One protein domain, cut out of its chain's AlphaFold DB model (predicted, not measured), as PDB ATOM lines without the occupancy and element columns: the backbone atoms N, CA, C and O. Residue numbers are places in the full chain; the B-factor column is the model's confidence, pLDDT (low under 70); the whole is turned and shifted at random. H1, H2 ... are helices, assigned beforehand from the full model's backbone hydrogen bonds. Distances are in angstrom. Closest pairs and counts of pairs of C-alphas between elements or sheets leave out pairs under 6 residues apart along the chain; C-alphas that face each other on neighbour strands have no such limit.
ATOM      1  N   PRO A  93     -18.333  21.079  30.639       92.88
ATOM      2  CA  PRO A  93     -17.182  20.622  29.861       92.88
ATOM      3  C   PRO A  93     -15.958  20.276  30.718       92.88
ATOM      4  O   PRO A  93     -15.301  19.275  30.448       92.88
ATOM      5  N   SER A  94     -15.667  21.076  31.753       93.44
ATOM      6  CA  SER A  94     -14.525  20.841  32.648       93.44
ATOM      7  C   SER A  94     -14.763  19.626  33.538       93.44
ATOM      8  O   SER A  94     -13.851  18.832  33.748       93.44
ATOM      9  N   ILE A  95     -15.993  19.465  34.031       94.62
ATOM     10  CA  ILE A  95     -16.384  18.307  34.839       94.62
ATOM     11  C   ILE A  95     -16.283  17.029  33.998       94.62
ATOM     12  O   ILE A  95     -15.686  16.046  34.427       94.62
ATOM     13  N   LEU A  96     -16.815  17.038  32.771       95.50
ATOM     14  CA  LEU A  96     -16.764  15.882  31.877       95.50
ATOM     15  C   LEU A  96     -15.324  15.511  31.511       95.50
ATOM     16  O   LEU A  96     -14.997  14.326  31.468       95.50
ATOM     17  N   GLU A  97     -14.469  16.507  31.261       94.56
ATOM     18  CA  GLU A  97     -13.035  16.294  31.053       94.56
ATOM     19  C   GLU A  97     -12.402  15.594  32.262       94.56
ATOM     20  O   GLU A  97     -11.682  14.614  32.080       94.56
ATOM     21  N   GLU A  98     -12.705  16.037  33.483       95.25
ATOM     22  CA  GLU A  98     -12.185  15.422  34.707       95.25
ATOM     23  C   GLU A  98     -12.645  13.965  34.866       95.25
ATOM     24  O   GLU A  98     -11.817  13.100  35.151       95.25
ATOM     25  N   PHE A  99     -13.920  13.657  34.601       96.62
ATOM     26  CA  PHE A  99     -14.423  12.275  34.606       96.62
ATOM     27  C   PHE A  99     -13.734  11.405  33.553       96.62
ATOM     28  O   PHE A  99     -13.315  10.287  33.858       96.62
ATOM     29  N   CYS A 100     -13.596  11.906  32.322       97.06
ATOM     30  CA  CYS A 100     -12.989  11.146  31.231       97.06
ATOM     31  C   CYS A 100     -11.510  10.866  31.516       97.06
ATOM     32  O   CYS A 100     -11.078   9.716  31.468       97.06
ATOM     33  N   ILE A 101     -10.736  11.902  31.856       96.94
ATOM     34  CA  ILE A 101      -9.308  11.761  32.159       96.94
ATOM     35  C   ILE A 101      -9.124  10.914  33.417       96.94
ATOM     36  O   ILE A 101      -8.319   9.989  33.399       96.94
ATOM     37  N   GLY A 102      -9.887  11.172  34.483       97.44
ATOM     38  CA  GLY A 102      -9.831  10.390  35.716       97.44
ATOM     39  C   GLY A 102     -10.074   8.903  35.467       97.44
ATOM     40  O   GLY A 102      -9.308   8.075  35.947       97.44
ATOM     41  N   THR A 103     -11.066   8.556  34.643       98.12
ATOM     42  CA  THR A 103     -11.364   7.155  34.301       98.12
ATOM     43  C   THR A 103     -10.204   6.496  33.556       98.12
ATOM     44  O   THR A 103      -9.814   5.382  33.898       98.12
ATOM     45  N   LEU A 104      -9.607   7.185  32.577       98.06
ATOM     46  CA  LEU A 104      -8.445   6.667  31.846       98.06
ATOM     47  C   LEU A 104      -7.222   6.498  32.754       98.06
ATOM     48  O   LEU A 104      -6.519   5.495  32.659       98.06
ATOM     49  N   VAL A 105      -6.976   7.458  33.649       97.62
ATOM     50  CA  VAL A 105      -5.857   7.388  34.596       97.62
ATOM     51  C   VAL A 105      -6.067   6.275  35.620       97.62
ATOM     52  O   VAL A 105      -5.118   5.558  35.909       97.62
ATOM     53  N   LEU A 106      -7.283   6.088  36.137       97.81
ATOM     54  CA  LEU A 106      -7.598   4.981  37.043       97.81
ATOM     55  C   LEU A 106      -7.440   3.625  36.344       97.81
ATOM     56  O   LEU A 106      -6.896   2.688  36.916       97.81
ATOM     57  N   ASN A 107      -7.864   3.525  35.085       98.00
ATOM     58  CA  ASN A 107      -7.654   2.318  34.291       98.00
ATOM     59  C   ASN A 107      -6.158   2.024  34.095       98.00
ATOM     60  O   ASN A 107      -5.733   0.883  34.242       98.00
ATOM     61  N   LEU A 108      -5.347   3.055  33.830       97.31
ATOM     62  CA  LEU A 108      -3.892   2.923  33.748       97.31
ATOM     63  C   LEU A 108      -3.264   2.561  35.106       97.31
ATOM     64  O   LEU A 108      -2.329   1.767  35.147       97.31
ATOM     65  N   TYR A 109      -3.780   3.105  36.210       96.31
ATOM     66  CA  TYR A 109      -3.312   2.810  37.567       96.31
ATOM     67  C   TYR A 109      -3.329   1.305  37.853       96.31
ATOM     68  O   TYR A 109      -2.316   0.766  38.286       96.31
ATOM     69  N   PHE A 110      -4.424   0.615  37.519       95.44
ATOM     70  CA  PHE A 110      -4.543  -0.837  37.710       95.44
ATOM     71  C   PHE A 110      -3.703  -1.680  36.737       95.44
ATOM     72  O   PHE A 110      -3.564  -2.885  36.932       95.44
ATOM     73  N   GLN A 111      -3.140  -1.073  35.690       94.75
ATOM     74  CA  GLN A 111      -2.270  -1.750  34.724       94.75
ATOM     75  C   GLN A 111      -0.780  -1.567  35.036       94.75
ATOM     76  O   GLN A 111       0.043  -2.374  34.602       94.75
ATOM     77  N   LEU A 112      -0.418  -0.508  35.766       92.12
ATOM     78  CA  LEU A 112       0.965  -0.197  36.105       92.12
ATOM     79  C   LEU A 112       1.381  -0.808  37.442       92.12
ATOM     80  O   LEU A 112       0.604  -0.955  38.380       92.12
ATOM     81  N   ILE A 113       2.678  -1.081  37.552       86.38
ATOM     82  CA  ILE A 113       3.306  -1.366  38.838       86.38
ATOM     83  C   ILE A 113       3.506  -0.028  39.559       86.38
ATOM     84  O   ILE A 113       4.022   0.921  38.977       86.38
ATOM     85  N   ILE A 114       3.148   0.054  40.841       78.56
ATOM     86  CA  ILE A 114       3.207   1.293  41.640       78.56
ATOM     87  C   ILE A 114       4.555   2.027  41.512       78.56
ATOM     88  O   ILE A 114       4.593   3.238  41.301       78.56
ATOM     89  N   SER A 115       5.675   1.298  41.573       81.38
ATOM     90  CA  SER A 115       7.025   1.878  41.498       81.38
ATOM     91  C   SER A 115       7.357   2.531  40.151       81.38
ATOM     92  O   SER A 115       8.329   3.282  40.058       81.38
ATOM     93  N   THR A 116       6.569   2.273  39.106       86.19
ATOM     94  CA  THR A 116       6.787   2.815  37.765       86.19
ATOM     95  C   THR A 116       5.906   4.025  37.452       86.19
ATOM     96  O   THR A 116       6.090   4.619  36.401       86.19
ATOM     97  N   MET A 117       5.018   4.485  38.342       86.94
ATOM     98  CA  MET A 117       4.094   5.608  38.082       86.94
ATOM     99  C   MET A 117       4.798   6.979  37.982       86.94
ATOM    100  O   MET A 117       4.718   7.819  38.876       86.94
ATOM    101  N   ASN A 118       5.511   7.228  36.881       91.81
ATOM    102  CA  ASN A 118       6.253   8.461  36.632       91.81
ATOM    103  C   ASN A 118       6.138   8.937  35.176       91.81
ATOM    104  O   ASN A 118       5.764   8.198  34.270       91.81
ATOM    105  N   GLU A 119       6.505  10.197  34.947       93.75
ATOM    106  CA  GLU A 119       6.342  10.899  33.666       93.75
ATOM    107  C   GLU A 119       7.174  10.348  32.495       93.75
ATOM    108  O   GLU A 119       6.953  10.764  31.360       93.75
ATOM    109  N   LYS A 120       8.131   9.445  32.750       94.12
ATOM    110  CA  LYS A 120       8.986   8.842  31.713       94.12
ATOM    111  C   LYS A 120       8.435   7.524  31.181       94.12
ATOM    112  O   LYS A 120       8.939   7.032  30.175       94.12
ATOM    113  N   VAL A 121       7.441   6.943  31.852       95.38
ATOM    114  CA  VAL A 121       6.847   5.674  31.432       95.38
ATOM    115  C   VAL A 121       6.065   5.860  30.129       95.38
ATOM    116  O   VAL A 121       5.255   6.790  30.053       95.38
ATOM    117  N   PRO A 122       6.289   5.014  29.101       96.06
ATOM    118  CA  PRO A 122       5.649   5.164  27.794       96.06
ATOM    119  C   PRO A 122       4.125   5.286  27.872       96.06
ATOM    120  O   PRO A 122       3.557   6.187  27.267       96.06
ATOM    121  N   GLU A 123       3.467   4.458  28.674       96.25
ATOM    122  CA  GLU A 123       2.014   4.437  28.850       96.25
ATOM    123  C   GLU A 123       1.488   5.762  29.434       96.25
ATOM    124  O   GLU A 123       0.468   6.288  28.987       96.25
ATOM    125  N   VAL A 124       2.228   6.361  30.375       97.12
ATOM    126  CA  VAL A 124       1.916   7.677  30.965       97.12
ATOM    127  C   VAL A 124       2.085   8.792  29.927       97.12
ATOM    128  O   VAL A 124       1.268   9.715  29.853       97.12
ATOM    129  N   VAL A 125       3.133   8.708  29.102       97.00
ATOM    130  CA  VAL A 125       3.401   9.662  28.018       97.00
ATOM    131  C   VAL A 125       2.322   9.587  26.937       97.00
ATOM    132  O   VAL A 125       1.817  10.628  26.510       97.00
ATOM    133  N   GLU A 126       1.948   8.383  26.507       95.69
ATOM    134  CA  GLU A 126       0.914   8.171  25.494       95.69
ATOM    135  C   GLU A 126      -0.460   8.634  25.984       95.69
ATOM    136  O   GLU A 126      -1.150   9.361  25.262       95.69
ATOM    137  N   LEU A 127      -0.824   8.339  27.238       96.00
ATOM    138  CA  LEU A 127      -2.054   8.870  27.825       96.00
ATOM    139  C   LEU A 127      -2.034  10.404  27.863       96.00
ATOM    140  O   LEU A 127      -3.003  11.044  27.454       96.00
ATOM    141  N   GLY A 128      -0.916  11.015  28.268       95.75
ATOM    142  CA  GLY A 128      -0.748  12.471  28.249       95.75
ATOM    143  C   GLY A 128      -0.982  13.082  26.862       95.75
ATOM    144  O   GLY A 128      -1.693  14.082  26.733       95.75
ATOM    145  N   LYS A 129      -0.464  12.450  25.801       94.56
ATOM    146  CA  LYS A 129      -0.721  12.868  24.411       94.56
ATOM    147  C   LYS A 129      -2.200  12.745  24.042       94.56
ATOM    148  O   LYS A 129      -2.747  13.688  23.465       94.56
ATOM    149  N   LEU A 130      -2.846  11.629  24.391       93.12
ATOM    150  CA  LEU A 130      -4.260  11.368  24.105       93.12
ATOM    151  C   LEU A 130      -5.166  12.457  24.696       93.12
ATOM    152  O   LEU A 130      -5.996  13.031  23.986       93.12
ATOM    153  N   VAL A 131      -4.965  12.792  25.974       93.75
ATOM    154  CA  VAL A 131      -5.795  13.779  26.690       93.75
ATOM    155  C   VAL A 131      -5.243  15.207  26.632       93.75
ATOM    156  O   VAL A 131      -5.822  16.117  27.219       93.75
ATOM    157  N   LYS A 132      -4.138  15.429  25.907       93.69
ATOM    158  CA  LYS A 132      -3.454  16.728  25.758       93.69
ATOM    159  C   LYS A 132      -3.040  17.358  27.095       93.69
ATOM    160  O   LYS A 132      -3.149  18.571  27.284       93.69
ATOM    161  N   ARG A 133      -2.536  16.538  28.015       94.75
ATOM    162  CA  ARG A 133      -1.970  16.952  29.309       94.75
ATOM    163  C   ARG A 133      -0.493  16.546  29.373       94.75
ATOM    164  O   ARG A 133      -0.109  15.546  28.771       94.75
ATOM    165  N   PRO A 134       0.364  17.290  30.093       96.94
ATOM    166  CA  PRO A 134       1.747  16.864  30.280       96.94
ATOM    167  C   PRO A 134       1.790  15.538  31.051       96.94
ATOM    168  O   PRO A 134       1.026  15.357  32.000       96.94
ATOM    169  N   ALA A 135       2.720  14.645  30.699       96.62
ATOM    170  CA  ALA A 135       2.904  13.354  31.375       96.62
ATOM    171  C   ALA A 135       3.081  13.511  32.898       96.62
ATOM    172  O   ALA A 135       2.559  12.716  33.673       96.62
ATOM    173  N   LYS A 136       3.715  14.607  33.334       95.56
ATOM    174  CA  LYS A 136       3.826  14.993  34.746       95.56
ATOM    175  C   LYS A 136       2.478  15.143  35.456       95.56
ATOM    176  O   LYS A 136       2.345  14.737  36.605       95.56
ATOM    177  N   ALA A 137       1.476  15.720  34.788       95.19
ATOM    178  CA  ALA A 137       0.138  15.857  35.362       95.19
ATOM    179  C   ALA A 137      -0.554  14.494  35.488       95.19
ATOM    180  O   ALA A 137      -1.178  14.228  36.510       95.19
ATOM    181  N   ILE A 138      -0.386  13.614  34.496       96.62
ATOM    182  CA  ILE A 138      -0.906  12.239  34.544       96.62
ATOM    183  C   ILE A 138      -0.262  11.453  35.690       96.62
ATOM    184  O   ILE A 138      -0.974  10.838  36.477       96.62
ATOM    185  N   ALA A 139       1.062  11.536  35.841       95.12
ATOM    186  CA  ALA A 139       1.773  10.930  36.966       95.12
ATOM    187  C   ALA A 139       1.264  11.457  38.319       95.12
ATOM    188  O   ALA A 139       1.038  10.676  39.235       95.12
ATOM    189  N   GLY A 140       0.999  12.764  38.432       93.50
ATOM    190  CA  GLY A 140       0.371  13.341  39.625       93.50
ATOM    191  C   GLY A 140      -1.007  12.742  39.926       93.50
ATOM    192  O   GLY A 140      -1.289  12.402  41.069       93.50
ATOM    193  N   MET A 141      -1.843  12.540  38.904       95.12
ATOM    194  CA  MET A 141      -3.153  11.901  39.073       95.12
ATOM    195  C   MET A 141      -3.044  10.421  39.478       95.12
ATOM    196  O   MET A 141      -3.858   9.967  40.281       95.12
ATOM    197  N   LEU A 142      -2.047   9.681  38.971       94.81
ATOM    198  CA  LEU A 142      -1.753   8.309  39.415       94.81
ATOM    199  C   LEU A 142      -1.402   8.274  40.908       94.81
ATOM    200  O   LEU A 142      -1.932   7.440  41.635       94.81
ATOM    201  N   LEU A 143      -0.583   9.220  41.384       91.50
ATOM    202  CA  LEU A 143      -0.259   9.342  42.810       91.50
ATOM    203  C   LEU A 143      -1.493   9.687  43.654       91.50
ATOM    204  O   LEU A 143      -1.655   9.150  44.748       91.50
ATOM    205  N   SER A 144      -2.396  10.528  43.143       91.88
ATOM    206  CA  SER A 144      -3.672  10.785  43.817       91.88
ATOM    207  C   SER A 144      -4.532   9.523  43.936       91.88
ATOM    208  O   SER A 144      -5.145   9.330  44.980       91.88
ATOM    209  N   TYR A 145      -4.561   8.635  42.936       93.56
ATOM    210  CA  TYR A 145      -5.237   7.337  43.076       93.56
ATOM    211  C   TYR A 145      -4.517   6.390  44.035       93.56
ATOM    212  O   TYR A 145      -5.183   5.752  44.842       93.56
ATOM    213  N   ALA A 146      -3.183   6.371  44.034       91.00
ATOM    214  CA  ALA A 146      -2.404   5.598  44.999       91.00
ATOM    215  C   ALA A 146      -2.727   5.995  46.455       91.00
ATOM    216  O   ALA A 146      -2.728   5.150  47.341       91.00
ATOM    217  N   SER A 147      -3.060   7.269  46.705       88.12
ATOM    218  CA  SER A 147      -3.503   7.736  48.032       88.12
ATOM    219  C   SER A 147      -4.867   7.185  48.481       88.12
ATOM    220  O   SER A 147      -5.183   7.240  49.666       88.12
ATOM    221  N   LEU A 148      -5.678   6.665  47.551       89.75
ATOM    222  CA  LEU A 148      -6.972   6.032  47.831       89.75
ATOM    223  C   LEU A 148      -6.863   4.510  47.999       89.75
ATOM    224  O   LEU A 148      -7.835   3.889  48.429       89.75
ATOM    225  N   ASP A 149      -5.715   3.917  47.664       89.88
ATOM    226  CA  ASP A 149      -5.499   2.472  47.657       89.88
ATOM    227  C   ASP A 149      -5.207   1.931  49.072       89.88
ATOM    228  O   ASP A 149      -4.157   2.245  49.641       89.88
ATOM    229  N   PRO A 150      -6.080   1.078  49.647       86.75
ATOM    230  CA  PRO A 150      -5.873   0.498  50.975       86.75
ATOM    231  C   PRO A 150      -4.601  -0.351  51.105       86.75
ATOM    232  O   PRO A 150      -4.147  -0.605  52.221       86.75
ATOM    233  N   PHE A 151      -4.039  -0.829  49.991       83.38
ATOM    234  CA  PHE A 151      -2.857  -1.691  49.976       83.38
ATOM    235  C   PHE A 151      -1.538  -0.911  49.886       83.38
ATOM    236  O   PHE A 151      -0.462  -1.504  50.031       83.38
ATOM    237  N   MET A 152      -1.592   0.411  49.700       81.31
ATOM    238  CA  MET A 152      -0.414   1.273  49.742       81.31
ATOM    239  C   MET A 152       0.078   1.447  51.185       81.31
ATOM    240  O   MET A 152      -0.532   2.138  51.993       81.31
ATOM    241  N   LYS A 153       1.207   0.801  51.512       64.94
ATOM    242  CA  LYS A 153       1.805   0.813  52.864       64.94
ATOM    243  C   LYS A 153       2.457   2.146  53.229       64.94
ATOM    244  O   LYS A 153       2.356   2.580  54.369       64.94
ATOM    245  N   ASP A 154       3.074   2.782  52.241       62.41
ATOM    246  CA  ASP A 154       3.690   4.098  52.338       62.41
ATOM    247  C   ASP A 154       3.010   4.967  51.279       62.41
ATOM    248  O   ASP A 154       3.446   5.021  50.126       62.41
ATOM    249  N   GLY A 155       1.867   5.566  51.631       54.88
ATOM    250  CA  GLY A 155       1.200   6.530  50.755       54.88
ATOM    251  C   GLY A 155       2.216   7.569  50.260       54.88
ATOM    252  O   GLY A 155       3.168   7.879  50.984       54.88
ATOM    253  N   PRO A 156       2.085   8.076  49.021       55.53
ATOM    254  CA  PRO A 156       3.079   8.990  48.477       55.53
ATOM    255  C   PRO A 156       3.314  10.146  49.456       55.53
ATOM    256  O   PRO A 156       2.363  10.749  49.938       55.53
ATOM    257  N   ALA A 157       4.581  10.489  49.717       51.59
ATOM    258  CA  ALA A 157       4.969  11.589  50.616       51.59
ATOM    259  C   ALA A 157       4.446  12.975  50.169       51.59
ATOM    260  O   ALA A 157       4.724  13.991  50.802       51.59
ATOM    261  N   VAL A 158       3.735  13.020  49.042       55.47
ATOM    262  CA  VAL A 158       3.128  14.205  48.467       55.47
ATOM    263  C   VAL A 158       1.672  14.264  48.911       55.47
ATOM    264  O   VAL A 158       0.868  13.407  48.552       55.47
ATOM    265  N   ASP A 159       1.333  15.323  49.637       55.50
ATOM    266  CA  ASP A 159      -0.021  15.638  50.088       55.50
ATOM    267  C   ASP A 159      -0.864  16.178  48.909       55.50
ATOM    268  O   ASP A 159      -1.184  17.363  48.817       55.50
ATOM    269  N   LEU A 160      -1.126  15.325  47.913       64.69
ATOM    270  CA  LEU A 160      -2.014  15.616  46.783       64.69
ATOM    271  C   LEU A 160      -3.350  14.906  47.018       64.69
ATOM    272  O   LEU A 160      -3.535  13.790  46.520       64.69
ATOM    273  N   PRO A 161      -4.290  15.522  47.760       75.06
ATOM    274  CA  PRO A 161      -5.576  14.900  48.013       75.06
ATOM    275  C   PRO A 161      -6.280  14.637  46.685       75.06
ATOM    276  O   PRO A 161      -6.376  15.524  45.833       75.06
ATOM    277  N   ALA A 162      -6.803  13.420  46.519       84.19
ATOM    278  CA  ALA A 162      -7.631  13.089  45.369       84.19
ATOM    279  C   ALA A 162      -8.779  14.104  45.220       84.19
ATOM    280  O   ALA A 162      -9.316  14.611  46.214       84.19
ATOM    281  N   SER A 163      -9.181  14.406  43.989       90.00
ATOM    282  CA  SER A 163     -10.348  15.255  43.749       90.00
ATOM    283  C   SER A 163     -11.651  14.556  44.167       90.00
ATOM    284  O   SER A 163     -11.686  13.351  44.443       90.00
ATOM    285  N   SER A 164     -12.752  15.318  44.219       90.31
ATOM    286  CA  SER A 164     -14.098  14.749  44.399       90.31
ATOM    287  C   SER A 164     -14.378  13.681  43.335       90.31
ATOM    288  O   SER A 164     -14.754  12.561  43.675       90.31
ATOM    289  N   VAL A 165     -14.088  13.980  42.063       93.38
ATOM    290  CA  VAL A 165     -14.293  13.058  40.937       93.38
ATOM    291  C   VAL A 165     -13.419  11.810  41.065       93.38
ATOM    292  O   VAL A 165     -13.912  10.702  40.874       93.38
ATOM    293  N   GLN A 166     -12.147  11.942  41.450       94.44
ATOM    294  CA  GLN A 166     -11.272  10.776  41.628       94.44
ATOM    295  C   GLN A 166     -11.781   9.832  42.723       94.44
ATOM    296  O   GLN A 166     -11.812   8.623  42.503       94.44
ATOM    297  N   ARG A 167     -12.268  10.359  43.855       92.69
ATOM    298  CA  ARG A 167     -12.919   9.541  44.895       92.69
ATOM    299  C   ARG A 167     -14.173   8.836  44.381       92.69
ATOM    300  O   ARG A 167     -14.381   7.665  44.677       92.69
ATOM    301  N   GLN A 168     -14.994   9.527  43.592       93.06
ATOM    302  CA  GLN A 168     -16.193   8.934  42.992       93.06
ATOM    303  C   GLN A 168     -15.850   7.787  42.041       93.06
ATOM    304  O   GLN A 168     -16.498   6.744  42.074       93.06
ATOM    305  N   LEU A 169     -14.824   7.975  41.211       95.69
ATOM    306  CA  LEU A 169     -14.339   6.959  40.284       95.69
ATOM    307  C   LEU A 169     -13.741   5.763  41.029       95.69
ATOM    308  O   LEU A 169     -14.064   4.630  40.690       95.69
ATOM    309  N   TRP A 170     -12.948   6.004  42.076       95.25
ATOM    310  CA  TRP A 170     -12.422   4.947  42.939       95.25
ATOM    311  C   TRP A 170     -13.554   4.113  43.547       95.25
ATOM    312  O   TRP A 170     -13.637   2.917  43.295       95.25
ATOM    313  N   ASN A 171     -14.502   4.755  44.234       92.44
ATOM    314  CA  ASN A 171     -15.641   4.072  44.861       92.44
ATOM    315  C   ASN A 171     -16.518   3.305  43.858       92.44
ATOM    316  O   ASN A 171     -17.228   2.380  44.239       92.44
ATOM    317  N   ARG A 172     -16.516   3.712  42.586       92.75
ATOM    318  CA  ARG A 172     -17.295   3.067  41.524       92.75
ATOM    319  C   ARG A 172     -16.621   1.829  40.950       92.75
ATOM    320  O   ARG A 172     -17.336   0.937  40.503       92.75
ATOM    321  N   TYR A 173     -15.295   1.831  40.876       95.81
ATOM    322  CA  TYR A 173     -14.549   0.909  40.023       95.81
ATOM    323  C   TYR A 173     -13.477   0.095  40.744       95.81
ATOM    324  O   TYR A 173     -12.984  -0.855  40.145       95.81
ATOM    325  N   ALA A 174     -13.118   0.426  41.990       90.88
ATOM    326  CA  ALA A 174     -12.064  -0.280  42.724       90.88
ATOM    327  C   ALA A 174     -12.305  -1.799  42.803       90.88
ATOM    328  O   ALA A 174     -11.354  -2.567  42.706       90.88
ATOM    329  N   ASP A 175     -13.573  -2.218  42.877       92.12
ATOM    330  CA  ASP A 175     -13.973  -3.629  42.926       92.12
ATOM    331  C   ASP A 175     -14.474  -4.187  41.573       92.12
ATOM    332  O   ASP A 175     -14.862  -5.350  41.490       92.12
ATOM    333  N   ASP A 176     -14.498  -3.379  40.503       94.75
ATOM    334  CA  ASP A 176     -15.054  -3.752  39.190       94.75
ATOM    335  C   ASP A 176     -14.197  -3.191  38.036       94.75
ATOM    336  O   ASP A 176     -14.562  -2.253  37.312       94.75
ATOM    337  N   MET A 177     -13.008  -3.781  37.883       94.44
ATOM    338  CA  MET A 177     -12.035  -3.398  36.852       94.44
ATOM    339  C   MET A 177     -12.502  -3.726  35.426       94.44
ATOM    340  O   MET A 177     -12.074  -3.069  34.473       94.44
ATOM    341  N   ASP A 178     -13.379  -4.718  35.256       95.75
ATOM    342  CA  ASP A 178     -13.926  -5.087  33.946       95.75
ATOM    343  C   ASP A 178     -14.841  -3.980  33.424       95.75
ATOM    344  O   ASP A 178     -14.701  -3.525  32.280       95.75
ATOM    345  N   LYS A 179     -15.730  -3.471  34.285       95.56
ATOM    346  CA  LYS A 179     -16.563  -2.315  33.961       95.56
ATOM    347  C   LYS A 179     -15.716  -1.073  33.702       95.56
ATOM    348  O   LYS A 179     -15.970  -0.371  32.721       95.56
ATOM    349  N   LEU A 180     -14.697  -0.815  34.525       97.75
ATOM    350  CA  LEU A 180     -13.754   0.287  34.305       97.75
ATOM    351  C   LEU A 180     -13.092   0.196  32.928       97.75
ATOM    352  O   LEU A 180     -13.111   1.164  32.169       97.75
ATOM    353  N   SER A 181     -12.564  -0.979  32.584       97.25
ATOM    354  CA  SER A 181     -11.890  -1.233  31.309       97.25
ATOM    355  C   SER A 181     -12.828  -1.037  30.118       97.25
ATOM    356  O   SER A 181     -12.423  -0.503  29.084       97.25
ATOM    357  N   HIS A 182     -14.092  -1.450  30.243       97.12
ATOM    358  CA  HIS A 182     -15.105  -1.230  29.212       97.12
ATOM    359  C   HIS A 182     -15.365   0.265  28.980       97.12
ATOM    360  O   HIS A 182     -15.357   0.732  27.838       97.12
ATOM    361  N   VAL A 183     -15.542   1.027  30.062       97.25
ATOM    362  CA  VAL A 183     -15.776   2.476  29.997       97.25
ATOM    363  C   VAL A 183     -14.539   3.208  29.472       97.25
ATOM    364  O   VAL A 183     -14.665   4.068  28.604       97.25
ATOM    365  N   ALA A 184     -13.335   2.836  29.913       97.31
ATOM    366  CA  ALA A 184     -12.083   3.418  29.438       97.31
ATOM    367  C   ALA A 184     -11.913   3.249  27.918       97.31
ATOM    368  O   ALA A 184     -11.681   4.233  27.219       97.31
ATOM    369  N   LYS A 185     -12.148   2.042  27.381       96.19
ATOM    370  CA  LYS A 185     -12.126   1.782  25.926       96.19
ATOM    371  C   LYS A 185     -13.131   2.646  25.163       96.19
ATOM    372  O   LYS A 185     -12.846   3.126  24.061       96.19
ATOM    373  N   TYR A 186     -14.314   2.848  25.741       96.31
ATOM    374  CA  TYR A 186     -15.308   3.739  25.159       96.31
ATOM    375  C   TYR A 186     -14.801   5.188  25.123       96.31
ATOM    376  O   TYR A 186     -14.864   5.830  24.071       96.31
ATOM    377  N   ILE A 187     -14.241   5.681  26.233       96.44
ATOM    378  CA  ILE A 187     -13.673   7.030  26.343       96.44
ATOM    379  C   ILE A 187     -12.540   7.226  25.333       96.44
ATOM    380  O   ILE A 187     -12.568   8.219  24.619       96.44
ATOM    381  N   GLU A 188     -11.601   6.291  25.182       93.19
ATOM    382  CA  GLU A 188     -10.502   6.392  24.199       93.19
ATOM    383  C   GLU A 188     -10.999   6.602  22.758       93.19
ATOM    384  O   GLU A 188     -10.368   7.294  21.955       93.19
ATOM    385  N   SER A 189     -12.158   6.026  22.428       91.44
ATOM    386  CA  SER A 189     -12.752   6.117  21.091       91.44
ATOM    387  C   SER A 189     -13.566   7.401  20.871       91.44
ATOM    388  O   SER A 189     -13.672   7.873  19.735       91.44
ATOM    389  N   HIS A 190     -14.125   7.982  21.939       89.94
ATOM    390  CA  HIS A 190     -15.104   9.079  21.871       89.94
ATOM    391  C   HIS A 190     -14.600  10.404  22.477       89.94
ATOM    392  O   HIS A 190     -15.173  11.468  22.217       89.94
ATOM    393  N   TYR A 191     -13.498  10.369  23.229       84.38
ATOM    394  CA  TYR A 191     -12.874  11.501  23.904       84.38
ATOM    395  C   TYR A 191     -11.362  11.578  23.598       84.38
ATOM    396  O   TYR A 191     -10.661  10.576  23.698       84.38
TER     397      TYR A 191
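This is residues 93 to 191 of the 204 residues of an uncharacterized protein of Bacteroides sp (UniProt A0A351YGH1). Four shorter helices, H2 to H5, pack round the longest, H1, mostly crossed; H2 folds back beside H1 as a hairpin. A loop, residues 147 to 163, reaches one end of the long axis. The printed part has 99 residues with five named helices, H1 to H5 in chain order, and no named strand: all helix, compact, radius of gyration of the C-alphas 12.4 A, spans 36 by 28 by 23 A.

H1, residues 93 to 109, is 23.9 A long, from C-alpha 93 (-17.182, 20.622, 29.861). H2 is residues 122 to 131, H3 135 to 146, H4 164 to 173; H5, 177 to 190, 19.7 A, ends at C-alpha 190 (-15.104, 9.079, 21.871).

H1, the hub, touches H4 at C-alphas Gly 102 and Gln 166, their closest, 6.1 A. Every O i to N i+4 pair is within hydrogen-bond range in H1 to H5. H3 and H5 are apart.

The printed part has no cut. Links H1 to H2 and H3 to H4 are long. Residues 153 to 160 have pLDDT under 70.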